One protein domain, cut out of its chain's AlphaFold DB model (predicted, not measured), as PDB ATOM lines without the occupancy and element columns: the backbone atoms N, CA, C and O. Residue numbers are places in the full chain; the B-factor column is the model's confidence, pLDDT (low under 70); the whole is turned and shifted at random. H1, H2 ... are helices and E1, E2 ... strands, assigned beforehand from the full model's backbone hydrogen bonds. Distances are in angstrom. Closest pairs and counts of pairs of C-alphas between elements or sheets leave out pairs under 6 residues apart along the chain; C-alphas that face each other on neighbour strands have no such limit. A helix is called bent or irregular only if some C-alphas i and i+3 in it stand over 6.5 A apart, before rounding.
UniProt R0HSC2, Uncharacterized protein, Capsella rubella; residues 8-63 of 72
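AT A GLANCE: This is residues 8 to 63 of the 72 residues of an uncharacterized protein of Capsella rubella (UniProt R0HSC2). You meet an open U: one arm is a long two-stranded ribbon, kinked where E1 runs on into E2 and E3 into E4, and ending in the hairpin of E2 and E3; the other arm is the helix H1, with the short H2 beyond it. The hairpin end, residues 19 to 24, sticks out free. The printed part has 56 residues, with four named strands, E1 to E4, followed along the chain by two named helices, H1 and H2; the strands form two antiparallel sheets of two, E1 - E4 and E2 - E3, and the class is mixed, helices and strands. The whole is extended, with a radius of gyration of the C-alphas of 16.0 A and spans of 43 by 27 by 16 A.

IN THESE COORDINATES: Find C-alpha 8 at (35.645, 33.521, -7.334), where E1, residues 8 to 13, begins its 16.1 A. Next come E2, residues 16 to 20, 12.7 A, and E3, residues 23 to 27, 12.4 A. E4, residues 30 to 37, measures 17.9 A and bends by 73 degrees at residue 34. H1, residues 39 to 53, covers 22.1 A and is irregular: C-alphas 46 and 49 are 7.1 A apart. H2, residues 60 to 63, 5.1 A, ends at C-alpha 63, (50.804, 43.318, -24.804).

HOW THE PARTS SIT: Look first at E1 and E4, antiparallel at 149 degrees, with N 11 and O 32 2.8 A apart, within hydrogen-bond range. E1 runs on into E2 at 79 degrees, and E3 into E4 at 89 degrees. In the hairpin of E2 and E3, antiparallel at 154 degrees, N 18 and O 25 are 2.8 A apart, within that range. E1 and H1 are apart. H1 and H2 are close but not clearly touching; their closest C-alphas, of Trp 44 and Val 60, are 7.7 A apart. In H1, 9 of 11 O i to N i+4 pairs are within hydrogen-bond range; H2 is too short for such a pair.

THE WHOLE: The C-alphas farthest apart, of Asp 21 and Glu 59, are 45.0 A apart. The printed part has no cut and no long link. Find pLDDT under 70 at residue 50 and residues 55 to 63; the mean of the printed part is 79.4.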
ATOM      1  N   LYS A   8      36.149  33.374  -8.694       90.00
ATOM      2  CA  LYS A   8      35.645  33.521  -7.334       90.00
ATOM      3  C   LYS A   8      36.820  33.559  -6.364       90.00
ATOM      4  O   LYS A   8      37.508  32.557  -6.183       90.00
ATOM      5  N   LEU A   9      37.044  34.711  -5.741       87.38
ATOM      6  CA  LEU A   9      38.218  34.992  -4.920       87.38
ATOM      7  C   LEU A   9      37.839  35.311  -3.473       87.38
ATOM      8  O   LEU A   9      36.829  35.955  -3.185       87.38
ATOM      9  N   ASN A  10      38.711  34.896  -2.559       89.69
ATOM     10  CA  ASN A  10      38.707  35.326  -1.169       89.69
ATOM     11  C   ASN A  10      39.945  36.199  -0.952       89.69
ATOM     12  O   ASN A  10      41.064  35.718  -1.116       89.69
ATOM     13  N   ILE A  11      39.751  37.469  -0.600       88.00
ATOM     14  CA  ILE A  11      40.837  38.445  -0.463       88.00
ATOM     15  C   ILE A  11      41.038  38.784   1.011       88.00
ATOM     16  O   ILE A  11      40.125  39.281   1.678       88.00
ATOM     17  N   HIS A  12      42.252  38.540   1.499       88.81
ATOM     18  CA  HIS A  12      42.735  39.034   2.785       88.81
ATOM     19  C   HIS A  12      43.434  40.387   2.584       88.81
ATOM     20  O   HIS A  12      44.283  40.506   1.704       88.81
ATOM     21  N   TYR A  13      43.073  41.412   3.363       88.56
ATOM     22  CA  TYR A  13      43.625  42.767   3.216       88.56
ATOM     23  C   TYR A  13      43.698  43.533   4.545       88.56
ATOM     24  O   TYR A  13      42.978  43.228   5.497       88.56
ATOM     25  N   GLY A  14      44.563  44.553   4.599       90.62
ATOM     26  CA  GLY A  14      44.695  45.469   5.743       90.62
ATOM     27  C   GLY A  14      45.286  44.866   7.025       90.62
ATOM     28  O   GLY A  14      45.170  45.482   8.078       90.62
ATOM     29  N   GLY A  15      45.858  43.665   6.954       90.75
ATOM     30  CA  GLY A  15      46.533  42.983   8.058       90.75
ATOM     31  C   GLY A  15      48.049  43.148   8.060       90.75
ATOM     32  O   GLY A  15      48.641  43.647   7.101       90.75
ATOM     33  N   ASP A  16      48.652  42.668   9.142       90.00
ATOM     34  CA  ASP A  16      50.091  42.649   9.367       90.00
ATOM     35  C   ASP A  16      50.672  41.287   8.982       90.00
ATOM     36  O   ASP A  16      50.075  40.236   9.242       90.00
ATOM     37  N   THR A  17      51.879  41.310   8.426       88.75
ATOM     38  CA  THR A  17      52.681  40.108   8.211       88.75
ATOM     39  C   THR A  17      53.604  39.896   9.403       88.75
ATOM     40  O   THR A  17      54.426  40.757   9.720       88.75
ATOM     41  N   LEU A  18      53.505  38.733  10.037       88.06
ATOM     42  CA  LEU A  18      54.440  38.269  11.053       88.06
ATOM     43  C   LEU A  18      55.283  37.139  10.466       88.06
ATOM     44  O   LEU A  18      54.752  36.189   9.900       88.06
ATOM     45  N   ILE A  19      56.600  37.242  10.616       87.75
ATOM     46  CA  ILE A  19      57.525  36.150  10.307       87.75
ATOM     47  C   ILE A  19      58.149  35.727  11.627       87.75
ATOM     48  O   ILE A  19      58.835  36.524  12.273       87.75
ATOM     49  N   LYS A  20      57.887  34.492  12.050       86.38
ATOM     50  CA  LYS A  20      58.469  33.923  13.266       86.38
ATOM     51  C   LYS A  20      58.881  32.484  13.000       86.38
ATOM     52  O   LYS A  20      58.070  31.708  12.513       86.38
ATOM     53  N   ASP A  21      60.128  32.147  13.315       85.88
ATOM     54  CA  ASP A  21      60.684  30.799  13.120       85.88
ATOM     55  C   ASP A  21      60.487  30.275  11.675       85.88
ATOM     56  O   ASP A  21      60.099  29.130  11.470       85.88
ATOM     57  N   ASP A  22      60.699  31.144  10.673       85.50
ATOM     58  CA  ASP A  22      60.432  30.912   9.237       85.50
ATOM     59  C   ASP A  22      58.968  30.595   8.863       85.50
ATOM     60  O   ASP A  22      58.663  30.276   7.713       85.50
ATOM     61  N   VAL A  23      58.030  30.754   9.799       84.75
ATOM     62  CA  VAL A  23      56.591  30.657   9.539       84.75
ATOM     63  C   VAL A  23      56.031  32.039   9.212       84.75
ATOM     64  O   VAL A  23      56.243  33.007   9.946       84.75
ATOM     65  N   PHE A  24      55.320  32.120   8.086       85.00
ATOM     66  CA  PHE A  24      54.611  33.312   7.636       85.00
ATOM     67  C   PHE A  24      53.172  33.294   8.163       85.00
ATOM     68  O   PHE A  24      52.375  32.453   7.747       85.00
ATOM     69  N   ASP A  25      52.835  34.256   9.020       86.12
ATOM     70  CA  ASP A  25      51.489  34.452   9.554       86.12
ATOM     71  C   ASP A  25      50.915  35.802   9.105       86.12
ATOM     72  O   ASP A  25      51.531  36.854   9.283       86.12
ATOM     73  N   TYR A  26      49.694  35.784   8.567       85.19
ATOM     74  CA  TYR A  26      48.931  36.994   8.263       85.19
ATOM     75  C   TYR A  26      47.891  37.241   9.354       85.19
ATOM     76  O   TYR A  26      46.941  36.471   9.509       85.19
ATOM     77  N   VAL A  27      48.055  38.318  10.116       88.19
ATOM     78  CA  VAL A  27      47.222  38.604  11.290       88.19
ATOM     79  C   VAL A  27      46.505  39.939  11.163       88.19
ATOM     80  O   VAL A  27      46.910  40.815  10.409       88.19
ATOM     81  N   ARG A  28      45.420  40.108  11.930       88.38
ATOM     82  CA  ARG A  28      44.673  41.377  12.079       88.38
ATOM     83  C   ARG A  28      44.047  41.948  10.799       88.38
ATOM     84  O   ARG A  28      43.434  43.008  10.855       88.38
ATOM     85  N   GLY A  29      44.143  41.244   9.676       90.56
ATOM     86  CA  GLY A  29      43.503  41.642   8.431       90.56
ATOM     87  C   GLY A  29      42.015  41.319   8.383       90.56
ATOM     88  O   GLY A  29      41.479  40.542   9.174       90.56
ATOM     89  N   SER A  30      41.352  41.910   7.399       92.38
ATOM     90  CA  SER A  30      39.976  41.595   7.029       92.38
ATOM     91  C   SER A  30      39.948  40.563   5.909       92.38
ATOM     92  O   SER A  30      40.876  40.479   5.108       92.38
ATOM     93  N   LEU A  31      38.863  39.794   5.842       91.06
ATOM     94  CA  LEU A  31      38.615  38.836   4.772       91.06
ATOM     95  C   LEU A  31      37.343  39.223   4.025       91.06
ATOM     96  O   LEU A  31      36.252  39.205   4.598       91.06
ATOM     97  N   LYS A  32      37.472  39.512   2.732       91.19
ATOM     98  CA  LYS A  32      36.332  39.608   1.824       91.19
ATOM     99  C   LYS A  32      36.206  38.295   1.064       91.19
ATOM    100  O   LYS A  32      37.098  37.932   0.303       91.19
ATOM    101  N   LYS A  33      35.115  37.572   1.306       92.62
ATOM    102  CA  LYS A  33      34.851  36.286   0.659       92.62
ATOM    103  C   LYS A  33      34.035  36.447  -0.613       92.62
ATOM    104  O   LYS A  33      33.285  37.415  -0.743       92.62
ATOM    105  N   ASP A  34      34.155  35.449  -1.480       90.81
ATOM    106  CA  ASP A  34      33.281  35.220  -2.629       90.81
ATOM    107  C   ASP A  34      33.198  36.412  -3.596       90.81
ATOM    108  O   ASP A  34      32.169  36.636  -4.234       90.81
ATOM    109  N   MET A  35      34.281  37.186  -3.709       86.94
ATOM    110  CA  MET A  35      34.356  38.249  -4.700       86.94
ATOM    111  C   MET A  35      34.405  37.632  -6.087       86.94
ATOM    112  O   MET A  35      35.252  36.787  -6.364       86.94
ATOM    113  N   LEU A  36      33.502  38.077  -6.951       89.12
ATOM    114  CA  LEU A  36      33.586  37.799  -8.373       89.12
ATOM    115  C   LEU A  36      34.499  38.842  -8.993       89.12
ATOM    116  O   LEU A  36      34.266  40.043  -8.835       89.12
ATOM    117  N   MET A  37      35.538  38.375  -9.666       83.06
ATOM    118  CA  MET A  37      36.474  39.237 -10.356       83.06
ATOM    119  C   MET A  37      36.656  38.779 -11.791       83.06
ATOM    120  O   MET A  37      36.777  37.587 -12.073       83.06
ATOM    121  N   ASP A  38      36.660  39.757 -12.684       84.88
ATOM    122  CA  ASP A  38      37.076  39.564 -14.059       84.88
ATOM    123  C   ASP A  38      38.599  39.288 -14.077       84.88
ATOM    124  O   ASP A  38      39.363  40.115 -13.554       84.88
ATOM    125  N   PRO A  39      39.046  38.125 -14.592       80.44
ATOM    126  CA  PRO A  39      40.462  37.773 -14.646       80.44
ATOM    127  C   PRO A  39      41.302  38.800 -15.408       80.44
ATOM    128  O   PRO A  39      42.410  39.118 -14.968       80.44
ATOM    129  N   ASP A  40      40.771  39.348 -16.501       78.44
ATOM    130  CA  ASP A  40      41.483  40.290 -17.362       78.44
ATOM    131  C   ASP A  40      41.680  41.617 -16.627       78.44
ATOM    132  O   ASP A  40      42.773  42.190 -16.635       78.44
ATOM    133  N   LEU A  41      40.658  42.064 -15.890       76.81
ATOM    134  CA  LEU A  41      40.757  43.257 -15.047       76.81
ATOM    135  C   LEU A  41      41.751  43.070 -13.890       76.81
ATOM    136  O   LEU A  41      42.516  43.985 -13.575       76.81
ATOM    137  N   MET A  42      41.754  41.895 -13.246       80.12
ATOM    138  CA  MET A  42      42.703  41.576 -12.171       80.12
ATOM    139  C   MET A  42      44.136  41.630 -12.686       80.12
ATOM    140  O   MET A  42      44.980  42.316 -12.107       80.12
ATOM    141  N   ILE A  43      44.396  40.937 -13.791       77.06
ATOM    142  CA  ILE A  43      45.686  40.936 -14.466       77.06
ATOM    143  C   ILE A  43      46.090  42.370 -14.805       77.06
ATOM    144  O   ILE A  43      47.167  42.812 -14.410       77.06
ATOM    145  N   TRP A  44      45.214  43.141 -15.445       72.62
ATOM    146  CA  TRP A  44      45.520  44.521 -15.802       72.62
ATOM    147  C   TRP A  44      45.964  45.350 -14.592       72.62
ATOM    148  O   TRP A  44      47.009  45.993 -14.650       72.62
ATOM    149  N   SER A  45      45.250  45.254 -13.464       72.94
ATOM    150  CA  SER A  45      45.592  45.987 -12.235       72.94
ATOM    151  C   SER A  45      46.955  45.608 -11.637       72.94
ATOM    152  O   SER A  45      47.640  46.460 -11.079       72.94
ATOM    153  N   ILE A  46      47.385  44.351 -11.783       76.56
ATOM    154  CA  ILE A  46      48.689  43.880 -11.287       76.56
ATOM    155  C   ILE A  46      49.824  44.427 -12.158       76.56
ATOM    156  O   ILE A  46      50.893  44.779 -11.655       76.56
ATOM    157  N   PHE A  47      49.604  44.493 -13.471       73.56
ATOM    158  CA  PHE A  47      50.643  44.844 -14.433       73.56
ATOM    159  C   PHE A  47      50.627  46.313 -14.854       73.56
ATOM    160  O   PHE A  47      51.587  46.754 -15.478       73.56
ATOM    161  N   GLU A  48      49.613  47.096 -14.481       73.94
ATOM    162  CA  GLU A  48      49.509  48.516 -14.832       73.94
ATOM    163  C   GLU A  48      50.775  49.292 -14.424       73.94
ATOM    164  O   GLU A  48      51.382  49.993 -15.239       73.94
ATOM    165  N   ASP A  49      51.232  49.105 -13.185       70.94
ATOM    166  CA  ASP A  49      52.449  49.737 -12.672       70.94
ATOM    167  C   ASP A  49      53.717  49.230 -13.367       70.94
ATOM    168  O   ASP A  49      54.663  49.996 -13.576       70.94
ATOM    169  N   PHE A  50      53.755  47.951 -13.749       68.94
ATOM    170  CA  PHE A  50      54.863  47.383 -14.514       68.94
ATOM    171  C   PHE A  50      54.925  47.986 -15.923       68.94
ATOM    172  O   PHE A  50      55.994  48.416 -16.357       68.94
ATOM    173  N   CYS A  51      53.788  48.084 -16.614       70.38
ATOM    174  CA  CYS A  51      53.692  48.680 -17.943       70.38
ATOM    175  C   CYS A  51      54.118  50.153 -17.918       70.38
ATOM    176  O   CYS A  51      54.964  50.558 -18.718       70.38
ATOM    177  N   LYS A  52      53.631  50.928 -16.935       72.19
ATOM    178  CA  LYS A  52      54.024  52.334 -16.724       72.19
ATOM    179  C   LYS A  52      55.531  52.489 -16.511       72.19
ATOM    180  O   LYS A  52      56.145  53.364 -17.115       72.19
ATOM    181  N   LYS A  53      56.143  51.636 -15.682       73.88
ATOM    182  CA  LYS A  53      57.588  51.691 -15.382       73.88
ATOM    183  C   LYS A  53      58.473  51.317 -16.569       73.88
ATOM    184  O   LYS A  53      59.581  51.831 -16.669       73.88
ATOM    185  N   ASN A  54      57.999  50.443 -17.453       71.56
ATOM    186  CA  ASN A  54      58.773  49.952 -18.595       71.56
ATOM    187  C   ASN A  54      58.432  50.661 -19.916       71.56
ATOM    188  O   ASN A  54      58.917  50.255 -20.967       71.56
ATOM    189  N   GLY A  55      57.606  51.714 -19.879       67.69
ATOM    190  CA  GLY A  55      57.213  52.464 -21.075       67.69
ATOM    191  C   GLY A  55      56.385  51.646 -22.068       67.69
ATOM    192  O   GLY A  55      56.358  51.972 -23.253       67.69
ATOM    193  N   VAL A  56      55.731  50.577 -21.605       67.00
ATOM    194  CA  VAL A  56      54.878  49.728 -22.437       67.00
ATOM    195  C   VAL A  56      53.522  50.415 -22.571       67.00
ATOM    196  O   VAL A  56      52.751  50.474 -21.613       67.00
ATOM    197  N   SER A  57      53.246  50.958 -23.755       58.66
ATOM    198  CA  SER A  57      51.962  51.559 -24.116       58.66
ATOM    199  C   SER A  57      51.327  50.781 -25.274       58.66
ATOM    200  O   SER A  57      51.919  50.631 -26.339       58.66
ATOM    201  N   GLY A  58      50.122  50.255 -25.054       61.97
ATOM    202  CA  GLY A  58      49.367  49.470 -26.033       61.97
ATOM    203  C   GLY A  58      48.084  48.908 -25.421       61.97
ATOM    204  O   GLY A  58      47.961  48.847 -24.196       61.97
ATOM    205  N   GLU A  59      47.117  48.526 -26.259       54.31
ATOM    206  CA  GLU A  59      45.927  47.799 -25.796       54.31
ATOM    207  C   GLU A  59      46.345  46.428 -25.245       54.31
ATOM    208  O   GLU A  59      47.288  45.814 -25.745       54.31
ATOM    209  N   VAL A  60      45.680  45.954 -24.186       50.50
ATOM    210  CA  VAL A  60      46.070  44.735 -23.445       50.50
ATOM    211  C   VAL A  60      46.180  43.515 -24.366       50.50
ATOM    212  O   VAL A  60      47.127  42.747 -24.218       50.50
ATOM    213  N   GLU A  61      45.310  43.413 -25.376       52.12
ATOM    214  CA  GLU A  61      45.347  42.377 -26.423       52.12
ATOM    215  C   GLU A  61      46.666  42.339 -27.218       52.12
ATOM    216  O   GLU A  61      47.037  41.302 -27.756       52.12
ATOM    217  N   GLN A  62      47.400  43.453 -27.296       52.47
ATOM    218  CA  GLN A  62      48.677  43.537 -28.014       52.47
ATOM    219  C   GLN A  62      49.887  43.262 -27.112       52.47
ATOM    220  O   GLN A  62      50.966  42.930 -27.605       52.47
ATOM    221  N   VAL A  63      49.724  43.432 -25.797       52.62
ATOM    222  CA  VAL A  63      50.804  43.318 -24.804       52.62
ATOM    223  C   VAL A  63      50.820  41.932 -24.157       52.62
ATOM    224  O   VAL A  63      51.886  41.430 -23.797       52.62
TER     225      VAL A  63